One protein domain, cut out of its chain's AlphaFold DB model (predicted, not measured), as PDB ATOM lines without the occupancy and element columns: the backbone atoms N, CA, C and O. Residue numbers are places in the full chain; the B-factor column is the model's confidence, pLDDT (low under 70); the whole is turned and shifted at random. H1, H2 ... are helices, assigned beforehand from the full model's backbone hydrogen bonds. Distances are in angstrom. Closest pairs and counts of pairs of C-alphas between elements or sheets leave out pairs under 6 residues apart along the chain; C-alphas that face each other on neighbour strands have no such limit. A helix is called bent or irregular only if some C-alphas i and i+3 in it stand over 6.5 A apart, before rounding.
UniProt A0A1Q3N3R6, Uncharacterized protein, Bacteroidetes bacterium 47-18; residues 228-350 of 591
ATOM      1  N   THR A 228     164.734 202.991 128.522       91.75
ATOM      2  CA  THR A 228     165.012 203.084 127.078       91.75
ATOM      3  C   THR A 228     164.466 201.906 126.271       91.75
ATOM      4  O   THR A 228     164.374 201.990 125.052       91.75
ATOM      5  N   SER A 229     164.147 200.781 126.923       93.75
ATOM      6  CA  SER A 229     163.727 199.551 126.243       93.75
ATOM      7  C   SER A 229     162.746 198.712 127.073       93.75
ATOM      8  O   SER A 229     162.763 198.789 128.306       93.75
ATOM      9  N   PRO A 230     161.957 197.812 126.446       95.00
ATOM     10  CA  PRO A 230     161.093 196.885 127.178       95.00
ATOM     11  C   PRO A 230     161.879 195.997 128.150       95.00
ATOM     12  O   PRO A 230     161.399 195.655 129.229       95.00
ATOM     13  N   VAL A 231     163.109 195.616 127.788       94.31
ATOM     14  CA  VAL A 231     163.965 194.756 128.622       94.31
ATOM     15  C   VAL A 231     164.299 195.435 129.950       94.31
ATOM     16  O   VAL A 231     164.384 194.748 130.967       94.31
ATOM     17  N   ASP A 232     164.430 196.762 129.962       94.38
ATOM     18  CA  ASP A 232     164.675 197.529 131.182       94.38
ATOM     19  C   ASP A 232     163.460 197.479 132.123       94.38
ATOM     20  O   ASP A 232     163.615 197.187 133.310       94.38
ATOM     21  N   ILE A 233     162.245 197.605 131.577       95.12
ATOM     22  CA  ILE A 233     160.990 197.448 132.333       95.12
ATOM     23  C   ILE A 233     160.857 196.021 132.880       95.12
ATOM     24  O   ILE A 233     160.540 195.827 134.053       95.12
ATOM     25  N   MET A 234     161.145 194.994 132.073       95.00
ATOM     26  CA  MET A 234     161.126 193.608 132.557       95.00
ATOM     27  C   MET A 234     162.164 193.374 133.655       95.00
ATOM     28  O   MET A 234     161.879 192.644 134.601       95.00
ATOM     29  N   ARG A 235     163.351 193.989 133.557       94.75
ATOM     30  CA  ARG A 235     164.384 193.920 134.597       94.75
ATOM     31  C   ARG A 235     163.878 194.522 135.904       94.75
ATOM     32  O   ARG A 235     164.010 193.872 136.935       94.75
ATOM     33  N   TYR A 236     163.230 195.686 135.849       95.25
ATOM     34  CA  TYR A 236     162.586 196.298 137.011       95.25
ATOM     35  C   TYR A 236     161.530 195.378 137.643       95.25
ATOM     36  O   TYR A 236     161.584 195.083 138.837       95.25
ATOM     37  N   LEU A 237     160.602 194.860 136.834       94.56
ATOM     38  CA  LEU A 237     159.535 193.978 137.312       94.56
ATOM     39  C   LEU A 237     160.077 192.692 137.936       94.56
ATOM     40  O   LEU A 237     159.553 192.217 138.944       94.56
ATOM     41  N   TRP A 238     161.125 192.131 137.335       93.88
ATOM     42  CA  TRP A 238     161.777 190.928 137.829       93.88
ATOM     43  C   TRP A 238     162.550 191.184 139.123       93.88
ATOM     44  O   TRP A 238     162.458 190.375 140.048       93.88
ATOM     45  N   TYR A 239     163.239 192.322 139.225       92.69
ATOM     46  CA  TYR A 239     163.898 192.763 140.453       92.69
ATOM     47  C   TYR A 239     162.891 192.955 141.590       92.69
ATOM     48  O   TYR A 239     163.111 192.421 142.671       92.69
ATOM     49  N   LYS A 240     161.737 193.600 141.363       91.75
ATOM     50  CA  LYS A 240     160.720 193.730 142.425       91.75
ATOM     51  C   LYS A 240     160.099 192.417 142.853       91.75
ATOM     52  O   LYS A 240     159.700 192.282 144.003       91.75
ATOM     53  N   HIS A 241     160.009 191.457 141.942       90.31
ATOM     54  CA  HIS A 241     159.449 190.149 142.252       90.31
ATOM     55  C   HIS A 241     160.451 189.231 142.973       90.31
ATOM     56  O   HIS A 241     160.062 188.495 143.875       90.31
ATOM     57  N   THR A 242     161.737 189.283 142.607       88.56
ATOM     58  CA  THR A 242     162.744 188.290 143.041       88.56
ATOM     59  C   THR A 242     163.936 188.849 143.821       88.56
ATOM     60  O   THR A 242     164.713 188.073 144.366       88.56
ATOM     61  N   GLY A 243     164.131 190.166 143.842       87.00
ATOM     62  CA  GLY A 243     165.341 190.829 144.340       87.00
ATOM     63  C   GLY A 243     166.543 190.756 143.389       87.00
ATOM     64  O   GLY A 243     167.564 191.391 143.643       87.00
ATOM     65  N   PHE A 244     166.456 190.022 142.271       85.88
ATOM     66  CA  PHE A 244     167.565 189.891 141.325       85.88
ATOM     67  C   PHE A 244     167.576 191.021 140.294       85.88
ATOM     68  O   PHE A 244     166.668 191.143 139.475       85.88
ATOM     69  N   LEU A 245     168.668 191.790 140.261       83.94
ATOM     70  CA  LEU A 245     168.918 192.811 139.231       83.94
ATOM     71  C   LEU A 245     169.150 192.205 137.835       83.94
ATOM     72  O   LEU A 245     168.975 192.866 136.815       83.94
ATOM     73  N   GLN A 246     169.529 190.928 137.774       84.00
ATOM     74  CA  GLN A 246     169.735 190.195 136.530       84.00
ATOM     75  C   GLN A 246     168.504 189.364 136.161       84.00
ATOM     76  O   GLN A 246     167.851 188.748 137.002       84.00
ATOM     77  N   LEU A 247     168.227 189.283 134.860       88.44
ATOM     78  CA  LEU A 247     167.108 188.521 134.313       88.44
ATOM     79  C   LEU A 247     167.438 187.024 134.247       88.44
ATOM     80  O   LEU A 247     168.007 186.535 133.268       88.44
ATOM     81  N   ILE A 248     167.057 186.293 135.294       87.88
ATOM     82  CA  ILE A 248     167.208 184.835 135.389       87.88
ATOM     83  C   ILE A 248     165.855 184.177 135.132       87.88
ATOM     84  O   ILE A 248     164.849 184.541 135.728       87.88
ATOM     85  N   GLU A 249     165.819 183.169 134.263       88.81
ATOM     86  CA  GLU A 249     164.568 182.471 133.968       88.81
ATOM     87  C   GLU A 249     164.025 181.702 135.185       88.81
ATOM     88  O   GLU A 249     164.802 181.031 135.876       88.81
ATOM     89  N   PRO A 250     162.690 181.674 135.388       90.31
ATOM     90  CA  PRO A 250     162.069 180.939 136.489       90.31
ATOM     91  C   PRO A 250     162.516 179.473 136.561       90.31
ATOM     92  O   PRO A 250     162.845 178.975 137.630       90.31
ATOM     93  N   LYS A 251     162.604 178.783 135.412       89.62
ATOM     94  CA  LYS A 251     163.031 177.373 135.346       89.62
ATOM     95  C   LYS A 251     164.429 177.157 135.934       89.62
ATOM     96  O   LYS A 251     164.671 176.150 136.594       89.62
ATOM     97  N   THR A 252     165.337 178.105 135.716       88.44
ATOM     98  CA  THR A 252     166.710 178.051 136.228       88.44
ATOM     99  C   THR A 252     166.738 178.231 137.743       88.44
ATOM    100  O   THR A 252     167.457 177.503 138.424       88.44
ATOM    101  N   ILE A 253     165.923 179.145 138.281       88.06
ATOM    102  CA  ILE A 253     165.772 179.345 139.733       88.06
ATOM    103  C   ILE A 253     165.219 178.075 140.387       88.06
ATOM    104  O   ILE A 253     165.800 177.573 141.345       88.06
ATOM    105  N   LEU A 254     164.155 177.504 139.820       89.81
ATOM    106  CA  LEU A 254     163.532 176.281 140.332       89.81
ATOM    107  C   LEU A 254     164.494 175.094 140.336       89.81
ATOM    108  O   LEU A 254     164.589 174.386 141.334       89.81
ATOM    109  N   LYS A 255     165.256 174.910 139.252       88.12
ATOM    110  CA  LYS A 255     166.262 173.845 139.165       88.12
ATOM    111  C   LYS A 255     167.345 173.990 140.238       88.12
ATOM    112  O   LYS A 255     167.772 172.992 140.806       88.12
ATOM    113  N   ARG A 256     167.784 175.219 140.523       84.62
ATOM    114  CA  ARG A 256     168.772 175.496 141.578       84.62
ATOM    115  C   ARG A 256     168.224 175.192 142.962       84.62
ATOM    116  O   ARG A 256     168.889 174.508 143.723       84.62
ATOM    117  N   ILE A 257     167.016 175.662 143.265       86.00
ATOM    118  CA  ILE A 257     166.374 175.402 144.558       86.00
ATOM    119  C   ILE A 257     166.209 173.899 144.761       86.00
ATOM    120  O   ILE A 257     166.599 173.391 145.806       86.00
ATOM    121  N   ALA A 258     165.726 173.179 143.745       86.94
ATOM    122  CA  ALA A 258     165.637 171.726 143.801       86.94
ATOM    123  C   ALA A 258     167.008 171.092 144.082       86.94
ATOM    124  O   ALA A 258     167.121 170.300 145.004       86.94
ATOM    125  N   ASN A 259     168.058 171.475 143.349       85.19
ATOM    126  CA  ASN A 259     169.401 170.923 143.546       85.19
ATOM    127  C   ASN A 259     169.987 171.214 144.936       85.19
ATOM    128  O   ASN A 259     170.585 170.322 145.520       85.19
ATOM    129  N   ASN A 260     169.804 172.425 145.468       83.00
ATOM    130  CA  ASN A 260     170.325 172.814 146.784       83.00
ATOM    131  C   ASN A 260     169.608 172.108 147.944       83.00
ATOM    132  O   ASN A 260     170.136 172.067 149.046       83.00
ATOM    133  N   ASN A 261     168.404 171.590 147.700       83.50
ATOM    134  CA  ASN A 261     167.590 170.876 148.685       83.50
ATOM    135  C   ASN A 261     167.615 169.354 148.453       83.50
ATOM    136  O   ASN A 261     166.788 168.637 149.011       83.50
ATOM    137  N   ARG A 262     168.533 168.860 147.605       82.94
ATOM    138  CA  ARG A 262     168.797 167.425 147.468       82.94
ATOM    139  C   ARG A 262     169.722 166.981 148.583       82.94
ATOM    140  O   ARG A 262     170.801 167.540 148.758       82.94
ATOM    141  N   HIS A 263     169.324 165.923 149.270       80.12
ATOM    142  CA  HIS A 263     170.114 165.298 150.321       80.12
ATOM    143  C   HIS A 263     170.541 163.896 149.877       80.12
ATOM    144  O   HIS A 263     169.843 163.248 149.100       80.12
ATOM    145  N   MET A 264     171.693 163.418 150.364       78.31
ATOM    146  CA  MET A 264     172.171 162.063 150.035       78.31
ATOM    147  C   MET A 264     171.225 160.975 150.556       78.31
ATOM    148  O   MET A 264     171.086 159.925 149.937       78.31
ATOM    149  N   LEU A 265     170.568 161.236 151.689       79.75
ATOM    150  CA  LEU A 265     169.589 160.342 152.290       79.75
ATOM    151  C   LEU A 265     168.185 160.681 151.759       79.75
ATOM    152  O   LEU A 265     167.709 161.791 152.012       79.75
ATOM    153  N   PRO A 266     167.488 159.746 151.081       76.69
ATOM    154  CA  PRO A 266     166.208 160.032 150.425       76.69
ATOM    155  C   PRO A 266     165.113 160.574 151.351       76.69
ATOM    156  O   PRO A 266     164.280 161.360 150.918       76.69
ATOM    157  N   PHE A 267     165.110 160.186 152.630       78.25
ATOM    158  CA  PHE A 267     164.106 160.636 153.603       78.25
ATOM    159  C   PHE A 267     164.322 162.075 154.101       78.25
ATOM    160  O   PHE A 267     163.410 162.649 154.688       78.25
ATOM    161  N   LEU A 268     165.504 162.658 153.865       76.25
ATOM    162  CA  LEU A 268     165.793 164.073 154.120       76.25
ATOM    163  C   LEU A 268     165.642 164.929 152.852       76.25
ATOM    164  O   LEU A 268     165.729 166.149 152.945       76.25
ATOM    165  N   ASP A 269     165.430 164.325 151.672       79.94
ATOM    166  CA  ASP A 269     165.327 165.055 150.405       79.94
ATOM    167  C   ASP A 269     164.060 165.926 150.364       79.94
ATOM    168  O   ASP A 269     162.930 165.437 150.281       79.94
ATOM    169  N   THR A 270     164.253 167.246 150.386       86.88
ATOM    170  CA  THR A 270     163.172 168.236 150.339       86.88
ATOM    171  C   THR A 270     163.059 168.912 148.973       86.88
ATOM    172  O   THR A 270     162.207 169.785 148.785       86.88
ATOM    173  N   ALA A 271     163.833 168.485 147.966       85.69
ATOM    174  CA  ALA A 271     163.934 169.137 146.661       85.69
ATOM    175  C   ALA A 271     162.573 169.400 146.005       85.69
ATOM    176  O   ALA A 271     162.309 170.506 145.526       85.69
ATOM    177  N   ARG A 272     161.678 168.403 146.007       86.56
ATOM    178  CA  ARG A 272     160.348 168.522 145.387       86.56
ATOM    179  C   ARG A 272     159.439 169.491 146.143       86.56
ATOM    180  O   ARG A 272     158.660 170.208 145.513       86.56
ATOM    181  N   GLN A 273     159.518 169.509 147.473       88.06
ATOM    182  CA  GLN A 273     158.735 170.420 148.306       88.06
ATOM    183  C   GLN A 273     159.239 171.856 148.141       88.06
ATOM    184  O   GLN A 273     158.450 172.735 147.795       88.06
ATOM    185  N   SER A 274     160.549 172.073 148.267       85.69
ATOM    186  CA  SER A 274     161.188 173.378 148.078       85.69
ATOM    187  C   SER A 274     160.946 173.933 146.672       85.69
ATOM    188  O   SER A 274     160.655 175.120 146.520       85.69
ATOM    189  N   GLN A 275     160.952 173.081 145.640       89.69
ATOM    190  CA  GLN A 275     160.585 173.485 144.284       89.69
ATOM    191  C   GLN A 275     159.126 173.958 144.188       89.69
ATOM    192  O   GLN A 275     158.879 175.017 143.617       89.69
ATOM    193  N   LYS A 276     158.157 173.223 144.752       90.00
ATOM    194  CA  LYS A 276     156.740 173.633 144.736       90.00
ATOM    195  C   LYS A 276     156.516 174.957 145.467       90.00
ATOM    196  O   LYS A 276     155.784 175.814 144.972       90.00
ATOM    197  N   THR A 277     157.156 175.139 146.620       90.25
ATOM    198  CA  THR A 277     157.101 176.398 147.373       90.25
ATOM    199  C   THR A 277     157.675 177.545 146.543       90.25
ATOM    200  O   THR A 277     157.035 178.586 146.399       90.25
ATOM    201  N   ALA A 278     158.828 177.338 145.903       88.31
ATOM    202  CA  ALA A 278     159.430 178.330 145.019       88.31
ATOM    203  C   ALA A 278     158.565 178.640 143.786       88.31
ATOM    204  O   ALA A 278     158.445 179.797 143.394       88.31
ATOM    205  N   GLU A 279     157.909 177.640 143.191       90.69
ATOM    206  CA  GLU A 279     156.958 177.840 142.091       90.69
ATOM    207  C   GLU A 279     155.791 178.734 142.507       90.69
ATOM    208  O   GLU A 279     155.368 179.586 141.725       90.69
ATOM    209  N   ALA A 280     155.282 178.563 143.730       89.81
ATOM    210  CA  ALA A 280     154.221 179.404 144.269       89.81
ATOM    211  C   ALA A 280     154.683 180.856 144.473       89.81
ATOM    212  O   ALA A 280     153.946 181.770 144.103       89.81
ATOM    213  N   VAL A 281     155.903 181.062 144.986       89.12
ATOM    214  CA  VAL A 281     156.514 182.394 145.156       89.12
ATOM    215  C   VAL A 281     156.740 183.075 143.803       89.12
ATOM    216  O   VAL A 281     156.428 184.252 143.656       89.12
ATOM    217  N   LEU A 282     157.185 182.331 142.782       91.31
ATOM    218  CA  LEU A 282     157.447 182.823 141.417       91.31
ATOM    219  C   LEU A 282     156.189 183.153 140.592       91.31
ATOM    220  O   LEU A 282     156.302 183.575 139.436       91.31
ATOM    221  N   LYS A 283     154.982 182.974 141.141       91.06
ATOM    222  CA  LYS A 283     153.749 183.398 140.468       91.06
ATOM    223  C   LYS A 283     153.655 184.922 140.462       91.06
ATOM    224  O   LYS A 283     153.557 185.557 141.509       91.06
ATOM    225  N   LEU A 284     153.605 185.490 139.260       93.19
ATOM    226  CA  LEU A 284     153.426 186.923 139.052       93.19
ATOM    227  C   LEU A 284     152.011 187.347 139.457       93.19
ATOM    228  O   LEU A 284     151.024 186.826 138.933       93.19
ATOM    229  N   LYS A 285     151.923 188.308 140.374       90.44
ATOM    230  CA  LYS A 285     150.677 188.945 140.802       90.44
ATOM    231  C   LYS A 285     150.906 190.449 140.837       90.44
ATOM    232  O   LYS A 285     151.818 190.899 141.517       90.44
ATOM    233  N   TYR A 286     150.071 191.190 140.118       94.00
ATOM    234  CA  TYR A 286     150.117 192.648 140.060       94.00
ATOM    235  C   TYR A 286     148.736 193.227 140.339       94.00
ATOM    236  O   TYR A 286     147.707 192.686 139.915       94.00
ATOM    237  N   SER A 287     148.720 194.338 141.064       93.75
ATOM    238  CA  SER A 287     147.516 195.131 141.283       93.75
ATOM    239  C   SER A 287     147.120 195.908 140.020       93.75
ATOM    240  O   SER A 287     147.892 196.060 139.065       93.75
ATOM    241  N   ARG A 288     145.881 196.423 139.998       92.44
ATOM    242  CA  ARG A 288     145.388 197.254 138.884       92.44
ATOM    243  C   ARG A 288     146.155 198.575 138.762       92.44
ATOM    244  O   ARG A 288     146.350 199.040 137.646       92.44
ATOM    245  N   SER A 289     146.566 199.175 139.880       91.62
ATOM    246  CA  SER A 289     147.343 200.420 139.891       91.62
ATOM    247  C   SER A 289     148.746 200.200 139.331       91.62
ATOM    248  O   SER A 289     149.157 200.924 138.432       91.62
ATOM    249  N   GLU A 290     149.439 199.147 139.767       92.06
ATOM    250  CA  GLU A 290     150.763 198.801 139.234       92.06
ATOM    251  C   GLU A 290     150.720 198.483 137.742       92.06
ATOM    252  O   GLU A 290     151.583 198.928 136.991       92.06
ATOM    253  N   SER A 291     149.688 197.761 137.299       94.38
ATOM    254  CA  SER A 291     149.517 197.440 135.880       94.38
ATOM    255  C   SER A 291     149.390 198.705 135.026       94.38
ATOM    256  O   SER A 291     150.029 198.792 133.984       94.38
ATOM    257  N   LYS A 292     148.635 199.715 135.486       93.06
ATOM    258  CA  LYS A 292     148.486 200.999 134.779       93.06
ATOM    259  C   LYS A 292     149.809 201.752 134.630       93.06
ATOM    260  O   LYS A 292     150.088 202.248 133.546       93.06
ATOM    261  N   ILE A 293     150.624 201.791 135.686       93.56
ATOM    262  CA  ILE A 293     151.943 202.444 135.656       93.56
ATOM    263  C   ILE A 293     152.832 201.781 134.595       93.56
ATOM    264  O   ILE A 293     153.399 202.446 133.736       93.56
ATOM    265  N   VAL A 294     152.901 200.449 134.602       94.81
ATOM    266  CA  VAL A 294     153.743 199.696 133.658       94.81
ATOM    267  C   VAL A 294     153.237 199.819 132.218       94.81
ATOM    268  O   VAL A 294     154.036 199.885 131.286       94.81
ATOM    269  N   VAL A 295     151.917 199.863 132.027       95.06
ATOM    270  CA  VAL A 295     151.283 200.135 130.729       95.06
ATOM    271  C   VAL A 295     151.733 201.490 130.185       95.06
ATOM    272  O   VAL A 295     152.141 201.559 129.028       95.06
ATOM    273  N   GLN A 296     151.712 202.538 131.014       94.00
ATOM    274  CA  GLN A 296     152.190 203.866 130.624       94.00
ATOM    275  C   GLN A 296     153.677 203.840 130.265       94.00
ATOM    276  O   GLN A 296     154.051 204.357 129.217       94.00
ATOM    277  N   TRP A 297     154.510 203.171 131.067       95.12
ATOM    278  CA  TRP A 297     155.938 203.033 130.770       95.12
ATOM    279  C   TRP A 297     156.194 202.363 129.419       95.12
ATOM    280  O   TRP A 297     156.994 202.863 128.638       95.12
ATOM    281  N   LEU A 298     155.497 201.263 129.114       94.94
ATOM    282  CA  LEU A 298     155.636 200.570 127.827       94.94
ATOM    283  C   LEU A 298     155.146 201.422 126.651       94.94
ATOM    284  O   LEU A 298     155.764 201.404 125.589       94.94
ATOM    285  N   ASN A 299     154.054 202.164 126.835       94.69
ATOM    286  CA  ASN A 299     153.506 203.039 125.803       94.69
ATOM    287  C   ASN A 299     154.411 204.249 125.521       94.69
ATOM    288  O   ASN A 299     154.497 204.691 124.383       94.69
ATOM    289  N   ASN A 300     155.125 204.748 126.531       93.56
ATOM    290  CA  ASN A 300     155.966 205.942 126.425       93.56
ATOM    291  C   ASN A 300     157.427 205.643 126.045       93.56
ATOM    292  O   ASN A 300     158.248 206.556 126.018       93.56
ATOM    293  N   LEU A 301     157.777 204.385 125.742       94.00
ATOM    294  CA  LEU A 301     159.147 204.017 125.373       94.00
ATOM    295  C   LEU A 301     159.639 204.812 124.148       94.00
ATOM    296  O   LEU A 301     158.931 204.850 123.139       94.00
ATOM    297  N   PRO A 302     160.865 205.364 124.149       91.56
ATOM    298  CA  PRO A 302     161.400 206.175 123.052       91.56
ATOM    299  C   PRO A 302     161.976 205.317 121.907       91.56
ATOM    300  O   PRO A 302     163.057 205.582 121.393       91.56
ATOM    301  N   MET A 303     161.286 204.246 121.511       91.50
ATOM    302  CA  MET A 303     161.718 203.369 120.417       91.50
ATOM    303  C   MET A 303     160.533 202.826 119.617       91.50
ATOM    304  O   MET A 303     159.392 202.899 120.077       91.50
ATOM    305  N   ASN A 304     160.782 202.300 118.418       93.12
ATOM    306  CA  ASN A 304     159.719 201.739 117.586       93.12
ATOM    307  C   ASN A 304     159.251 200.354 118.096       93.12
ATOM    308  O   ASN A 304     159.895 199.702 118.931       93.12
ATOM    309  N   THR A 305     158.082 199.933 117.623       93.56
ATOM    310  CA  THR A 305     157.388 198.702 118.033       93.56
ATOM    311  C   THR A 305     158.117 197.443 117.555       93.56
ATOM    312  O   THR A 305     158.277 196.499 118.330       93.56
ATOM    313  N   GLU A 306     158.663 197.450 116.339       93.00
ATOM    314  CA  GLU A 306     159.448 196.343 115.772       93.00
ATOM    315  C   GLU A 306     160.737 196.062 116.556       93.00
ATOM    316  O   GLU A 306     160.969 194.938 117.005       93.00
ATOM    317  N   GLN A 307     161.565 197.081 116.803       91.81
ATOM    318  CA  GLN A 307     162.790 196.955 117.600       91.81
ATOM    319  C   GLN A 307     162.470 196.532 119.035       91.81
ATOM    320  O   GLN A 307     163.190 195.715 119.611       91.81
ATOM    321  N   SER A 308     161.373 197.038 119.605       93.69
ATOM    322  CA  SER A 308     160.891 196.591 120.914       93.69
ATOM    323  C   SER A 308     160.586 195.092 120.903       93.69
ATOM    324  O   SER A 308     161.055 194.364 121.780       93.69
ATOM    325  N   ALA A 309     159.869 194.603 119.889       94.44
ATOM    326  CA  ALA A 309     159.541 193.188 119.747       94.44
ATOM    327  C   ALA A 309     160.791 192.310 119.535       94.44
ATOM    328  O   ALA A 309     160.903 191.253 120.166       94.44
ATOM    329  N   ILE A 310     161.779 192.782 118.760       92.62
ATOM    330  CA  ILE A 310     163.093 192.132 118.607       92.62
ATOM    331  C   ILE A 310     163.785 191.986 119.969       92.62
ATOM    332  O   ILE A 310     164.278 190.906 120.299       92.62
ATOM    333  N   LEU A 311     163.795 193.035 120.801       93.12
ATOM    334  CA  LEU A 311     164.391 192.983 122.143       93.12
ATOM    335  C   LEU A 311     163.604 192.093 123.119       93.12
ATOM    336  O   LEU A 311     164.184 191.525 124.047       93.12
ATOM    337  N   MET A 312     162.295 191.935 122.918       94.44
ATOM    338  CA  MET A 312     161.462 191.028 123.712       94.44
ATOM    339  C   MET A 312     161.658 189.551 123.322       94.44
ATOM    340  O   MET A 312     161.444 188.661 124.155       94.44
ATOM    341  N   HIS A 313     162.096 189.265 122.092       93.50
ATOM    342  CA  HIS A 313     162.202 187.912 121.545       93.50
ATOM    343  C   HIS A 313     163.036 186.928 122.399       93.50
ATOM    344  O   HIS A 313     162.523 185.849 122.712       93.50
ATOM    345  N   PRO A 314     164.252 187.260 122.890       91.12
ATOM    346  CA  PRO A 314     165.085 186.310 123.641       91.12
ATOM    347  C   PRO A 314     164.429 185.754 124.912       91.12
ATOM    348  O   PRO A 314     164.768 184.661 125.359       91.12
ATOM    349  N   LYS A 315     163.493 186.503 125.513       92.81
ATOM    350  CA  LYS A 315     162.748 186.114 126.721       92.81
ATOM    351  C   LYS A 315     161.241 186.067 126.471       92.81
ATOM    352  O   LYS A 315     160.451 186.302 127.387       92.81
ATOM    353  N   ARG A 316     160.821 185.699 125.253       93.12
ATOM    354  CA  ARG A 316     159.409 185.666 124.832       93.12
ATOM    355  C   ARG A 316     158.494 184.949 125.827       93.12
ATOM    356  O   ARG A 316     157.425 185.448 126.158       93.12
ATOM    357  N   ALA A 317     158.922 183.798 126.351       92.62
ATOM    358  CA  ALA A 317     158.133 183.023 127.310       92.62
ATOM    359  C   ALA A 317     157.886 183.766 128.638       92.62
ATOM    360  O   ALA A 317     156.819 183.609 129.234       92.62
ATOM    361  N   MET A 318     158.847 184.573 129.102       94.25
ATOM    362  CA  MET A 318     158.655 185.443 130.266       94.25
ATOM    363  C   MET A 318     157.700 186.583 129.918       94.25
ATOM    364  O   MET A 318     156.745 186.814 130.655       94.25
ATOM    365  N   TRP A 319     157.887 187.222 128.761       95.88
ATOM    366  CA  TRP A 319     157.016 188.299 128.293       95.88
ATOM    367  C   TRP A 319     155.555 187.888 128.173       95.88
ATOM    368  O   TRP A 319     154.695 188.591 128.685       95.88
ATOM    369  N   VAL A 320     155.255 186.717 127.605       95.31
ATOM    370  CA  VAL A 320     153.875 186.202 127.539       95.31
ATOM    371  C   VAL A 320     153.244 186.102 128.935       95.31
ATOM    372  O   VAL A 320     152.060 186.391 129.103       95.31
ATOM    373  N   ARG A 321     154.020 185.727 129.961       94.31
ATOM    374  CA  ARG A 321     153.533 185.665 131.348       94.31
ATOM    375  C   ARG A 321     153.328 187.056 131.944       94.31
ATOM    376  O   ARG A 321     152.296 187.272 132.570       94.31
ATOM    377  N   PHE A 322     154.253 187.988 131.718       95.56
ATOM    378  CA  PHE A 322     154.106 189.381 132.149       95.56
ATOM    379  C   PHE A 322     152.911 190.068 131.489       95.56
ATOM    380  O   PHE A 322     152.106 190.671 132.189       95.56
ATOM    381  N   ILE A 323     152.737 189.902 130.174       95.62
ATOM    382  CA  ILE A 323     151.608 190.454 129.414       95.62
ATOM    383  C   ILE A 323     150.276 190.000 130.022       95.62
ATOM    384  O   ILE A 323     149.377 190.818 130.219       95.62
ATOM    385  N   ARG A 324     150.160 188.710 130.370       95.12
ATOM    386  CA  ARG A 324     148.972 188.161 131.042       95.12
ATOM    387  C   ARG A 324     148.809 188.706 132.462       95.12
ATOM    388  O   ARG A 324     147.720 189.137 132.820       95.12
ATOM    389  N   ALA A 325     149.874 188.704 133.263       94.94
ATOM    390  CA  ALA A 325     149.823 189.127 134.664       94.94
ATOM    391  C   ALA A 325     149.490 190.623 134.829       94.94
ATOM    392  O   ALA A 325     148.775 190.985 135.761       94.94
ATOM    393  N   LEU A 326     149.965 191.466 133.909       96.12
ATOM    394  CA  LEU A 326     149.720 192.914 133.861       96.12
ATOM    395  C   LEU A 326     148.472 193.293 133.048       96.12
ATOM    396  O   LEU A 326     148.135 194.469 132.955       96.12
ATOM    397  N   ARG A 327     147.787 192.315 132.435       95.38
ATOM    398  CA  ARG A 327     146.575 192.520 131.616       95.38
ATOM    399  C   ARG A 327     146.794 193.503 130.460       95.38
ATOM    400  O   ARG A 327     145.893 194.254 130.096       95.38
ATOM    401  N   LEU A 328     147.985 193.498 129.852       95.50
ATOM    402  CA  LEU A 328     148.352 194.512 128.850       95.50
ATOM    403  C   LEU A 328     147.416 194.501 127.633       95.50
ATOM    404  O   LEU A 328     147.132 195.556 127.086       95.50
ATOM    405  N   ALA A 329     146.882 193.335 127.256       93.56
ATOM    406  CA  ALA A 329     145.921 193.203 126.156       93.56
ATOM    407  C   ALA A 329     144.546 193.846 126.441       93.56
ATOM    408  O   ALA A 329     143.810 194.175 125.512       93.56
ATOM    409  N   GLU A 330     144.168 193.999 127.713       93.56
ATOM    410  CA  GLU A 330     142.956 194.732 128.099       93.56
ATOM    411  C   GLU A 330     143.221 196.238 128.035       93.56
ATOM    412  O   GLU A 330     142.438 196.989 127.453       93.56
ATOM    413  N   TYR A 331     144.358 196.672 128.586       94.56
ATOM    414  CA  TYR A 331     144.750 198.080 128.616       94.56
ATOM    415  C   TYR A 331     145.087 198.650 127.237       94.56
ATOM    416  O   TYR A 331     144.789 199.810 126.980       94.56
ATOM    417  N   SER A 332     145.610 197.842 126.313       93.94
ATOM    418  CA  SER A 332     145.914 198.272 124.943       93.94
ATOM    419  C   SER A 332     144.677 198.655 124.119       93.94
ATOM    420  O   SER A 332     144.808 199.165 123.012       93.94
ATOM    421  N   LYS A 333     143.462 198.386 124.617       92.94
ATOM    422  CA  LYS A 333     142.205 198.816 123.982       92.94
ATOM    423  C   LYS A 333     141.760 200.212 124.425       92.94
ATOM    424  O   LYS A 333     140.798 200.740 123.872       92.94
ATOM    425  N   GLN A 334     142.399 200.787 125.443       92.44
ATOM    426  CA  GLN A 334     142.073 202.120 125.944       92.44
ATOM    427  C   GLN A 334     142.621 203.201 125.004       92.44
ATOM    428  O   GLN A 334     143.612 202.987 124.307       92.44
ATOM    429  N   LYS A 335     141.968 204.368 124.987       90.00
ATOM    430  CA  LYS A 335     142.429 205.532 124.213       90.00
ATOM    431  C   LYS A 335     143.790 206.011 124.743       90.00
ATOM    432  O   LYS A 335     143.963 206.057 125.960       90.00
ATOM    433  N   GLY A 336     144.720 206.370 123.854       89.12
ATOM    434  CA  GLY A 336     146.075 206.811 124.217       89.12
ATOM    435  C   GLY A 336     147.094 205.680 124.410       89.12
ATOM    436  O   GLY A 336     148.219 205.944 124.829       89.12
ATOM    437  N   MET A 337     146.705 204.425 124.142       93.56
ATOM    438  CA  MET A 337     147.562 203.231 124.242       93.56
ATOM    439  C   MET A 337     147.851 202.600 122.872       93.56
ATOM    440  O   MET A 337     148.040 201.384 122.758       93.56
ATOM    441  N   GLU A 338     147.845 203.406 121.806       93.62
ATOM    442  CA  GLU A 338     147.985 202.943 120.423       93.62
ATOM    443  C   GLU A 338     149.331 202.246 120.201       93.62
ATOM    444  O   GLU A 338     149.378 201.158 119.624       93.62
ATOM    445  N   LYS A 339     150.414 202.811 120.749       94.38
ATOM    446  CA  LYS A 339     151.761 202.249 120.618       94.38
ATOM    447  C   LYS A 339     151.898 200.909 121.333       94.38
ATOM    448  O   LYS A 339     152.510 199.982 120.804       94.38
ATOM    449  N   LEU A 340     151.290 200.768 122.512       95.31
ATOM    450  CA  LEU A 340     151.224 199.479 123.201       95.31
ATOM    451  C   LEU A 340     150.423 198.448 122.391       95.31
ATOM    452  O   LEU A 340     150.827 197.290 122.310       95.31
ATOM    453  N   LYS A 341     149.290 198.846 121.802       95.75
ATOM    454  CA  LYS A 341     148.470 197.960 120.965       95.75
ATOM    455  C   LYS A 341     149.262 197.433 119.774       95.75
ATOM    456  O   LYS A 341     149.269 196.227 119.548       95.75
ATOM    457  N   GLU A 342     149.937 198.324 119.062       95.81
ATOM    458  CA  GLU A 342     150.781 197.983 117.921       95.81
ATOM    459  C   GLU A 342     151.952 197.080 118.339       95.81
ATOM    460  O   GLU A 342     152.170 196.036 117.728       95.81
ATOM    461  N   LEU A 343     152.637 197.398 119.444       96.00
ATOM    462  CA  LEU A 343     153.696 196.548 119.996       96.00
ATOM    463  C   LEU A 343     153.208 195.120 120.274       96.00
ATOM    464  O   LEU A 343     153.895 194.152 119.942       96.00
ATOM    465  N   LEU A 344     152.040 194.973 120.907       95.69
ATOM    466  CA  LEU A 344     151.479 193.655 121.197       95.69
ATOM    467  C   LEU A 344     151.120 192.901 119.915       95.69
ATOM    468  O   LEU A 344     151.370 191.698 119.855       95.69
ATOM    469  N   ASP A 345     150.580 193.583 118.908       95.88
ATOM    470  CA  ASP A 345     150.247 192.977 117.618       95.88
ATOM    471  C   ASP A 345     151.502 192.444 116.908       95.88
ATOM    472  O   ASP A 345     151.601 191.243 116.639       95.88
ATOM    473  N   VAL A 346     152.528 193.289 116.754       95.38
ATOM    474  CA  VAL A 346     153.835 192.916 116.187       95.38
ATOM    475  C   VAL A 346     154.468 191.754 116.964       95.38
ATOM    476  O   VAL A 346     154.984 190.801 116.375       95.38
ATOM    477  N   PHE A 347     154.397 191.776 118.299       95.00
ATOM    478  CA  PHE A 347     154.963 190.733 119.157       95.00
ATOM    479  C   PHE A 347     154.237 189.378 119.052       95.00
ATOM    480  O   PHE A 347     154.883 188.317 119.062       95.00
ATOM    481  N   TYR A 348     152.901 189.383 118.990       93.94
ATOM    482  CA  TYR A 348     152.103 188.158 118.896       93.94
ATOM    483  C   TYR A 348     152.164 187.540 117.502       93.94
ATOM    484  O   TYR A 348     152.390 186.330 117.410       93.94
ATOM    485  N   ASN A 349     152.049 188.371 116.465       94.38
ATOM    486  CA  ASN A 349     152.069 187.958 115.063       94.38
ATOM    487  C   ASN A 349     153.490 187.739 114.521       94.38
ATOM    488  O   ASN A 349     153.646 187.205 113.431       94.38
ATOM    489  N   GLN A 350     154.522 188.089 115.299       92.56
ATOM    490  CA  GLN A 350     155.936 187.932 114.932       92.56
ATOM    491  C   GLN A 350     156.303 188.703 113.657       92.56
ATOM    492  O   GLN A 350     157.073 188.225 112.830       92.56
TER     493      GLN A 350
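What this domain is: This is residues 228 to 350 of the 591 residues of an uncharacterized protein of Bacteroidetes bacterium 47-18 (UniProt A0A1Q3N3R6). A head of crossed helices, made of the sharply bent H5 with H1, H4, the short H6 and H7, has a helical hairpin, H2 and H3, reaching out from it as a long arm whose far end lies at Leu 265. In the head, H5a crosses H7, H4 reaches H7 and H1 near its last residues, and H5b folds back from H5a toward the mean of the C-alphas; H2 and H3 touch each other but no helix of the head. The printed part has 123 residues with seven named helices, H1 to H7 in order along the chain, and no named strand; its class is all helix, with 84 residues in the helices. The whole is loose, with a radius of gyration of the C-alphas of 17.2 A, and it spans 59 by 27 by 25 A, the hairpin arm making much of the length.

Where its parts are: The longest helix by residues is H5, residues 305 to 325, assigned as one helix by its hydrogen bonds but bent: C-alphas 314 and 317 are 8.5 A apart. Its arm H5a, residues 305 to 314, begins at C-alpha 305 (157.388, 198.702, 118.033), is 15.6 A long and is irregular, with C-alphas 311 and 314 lying 6.9 A apart. Its arm H5b, residues 317 to 325, is 12.7 A long and ends at C-alpha 325 (149.823, 189.127, 134.664). After it come H6, residues 328 to 331, 5.1 A long, and H7, residues 338 to 349, 16.4 A. Before it stand H1, residues 230 to 242, 18.1 A, which begins at C-alpha 230 (161.093, 196.885, 127.178); H2, residues 250 to 260, 15.5 A; H3, residues 271 to 281, 15.3 A; and H4, residues 288 to 299, 16.4 A.

How they stand to each other: H5a and H5b stand at a steep tilt of 63 degrees and run opposite ways. H5a touches H7 with 12 pairs of C-alphas within 8 A, the closest those of Thr 305 and Leu 343 at 4.7 A; the tilt is steep, 46 degrees, and they run the same way. H5a also touches H1, by residues 230 to 231 of H1 alone, the closest C-alphas being those of Pro 230 and Ser 308 at 6.3 A. H5b touches no helix but is near H1: the closest C-alphas, those of Met 234 and Trp 319, are 8.0 A apart. The hub is H4, which touches H1, H6 and H7. H4 and H7 are about perpendicular at 84 degrees, with the C-alphas of Asn 299 and Leu 340 the closest at 5.0 A. H4 and H1 run opposite ways at a shallow tilt of 27 degrees, closest at the C-alphas of Leu 298 and Pro 230, 6.6 A. H4 and H6 are closest at the C-alphas of Val 295 and Leu 328, 6.6 A. The hairpin of H2 and H3 has its closest C-alphas at Ala 258 and Ala 271, 4.2 A, and a steep tilt of 35.1 degrees, only just beyond shallow, opposite ways. H2 and H5b are only just apart, 8.4 A at the closest. In H1, H2, H3, H4 and H7 every O i to N i+4 pair is within hydrogen-bond range; in H5a 5 of 6 are, in H5b 4 of 5, and H6 is too short for such a pair.

The domain as a whole: The two C-alphas farthest apart, those of Leu 265 and Lys 335, are 59.7 A apart. The printed part has no cut. The links H4 to H5 and H5 to H6 are tight, the others short, and no link is long. The mean pLDDT of the printed part is 91.2, and no printed residue is under 70.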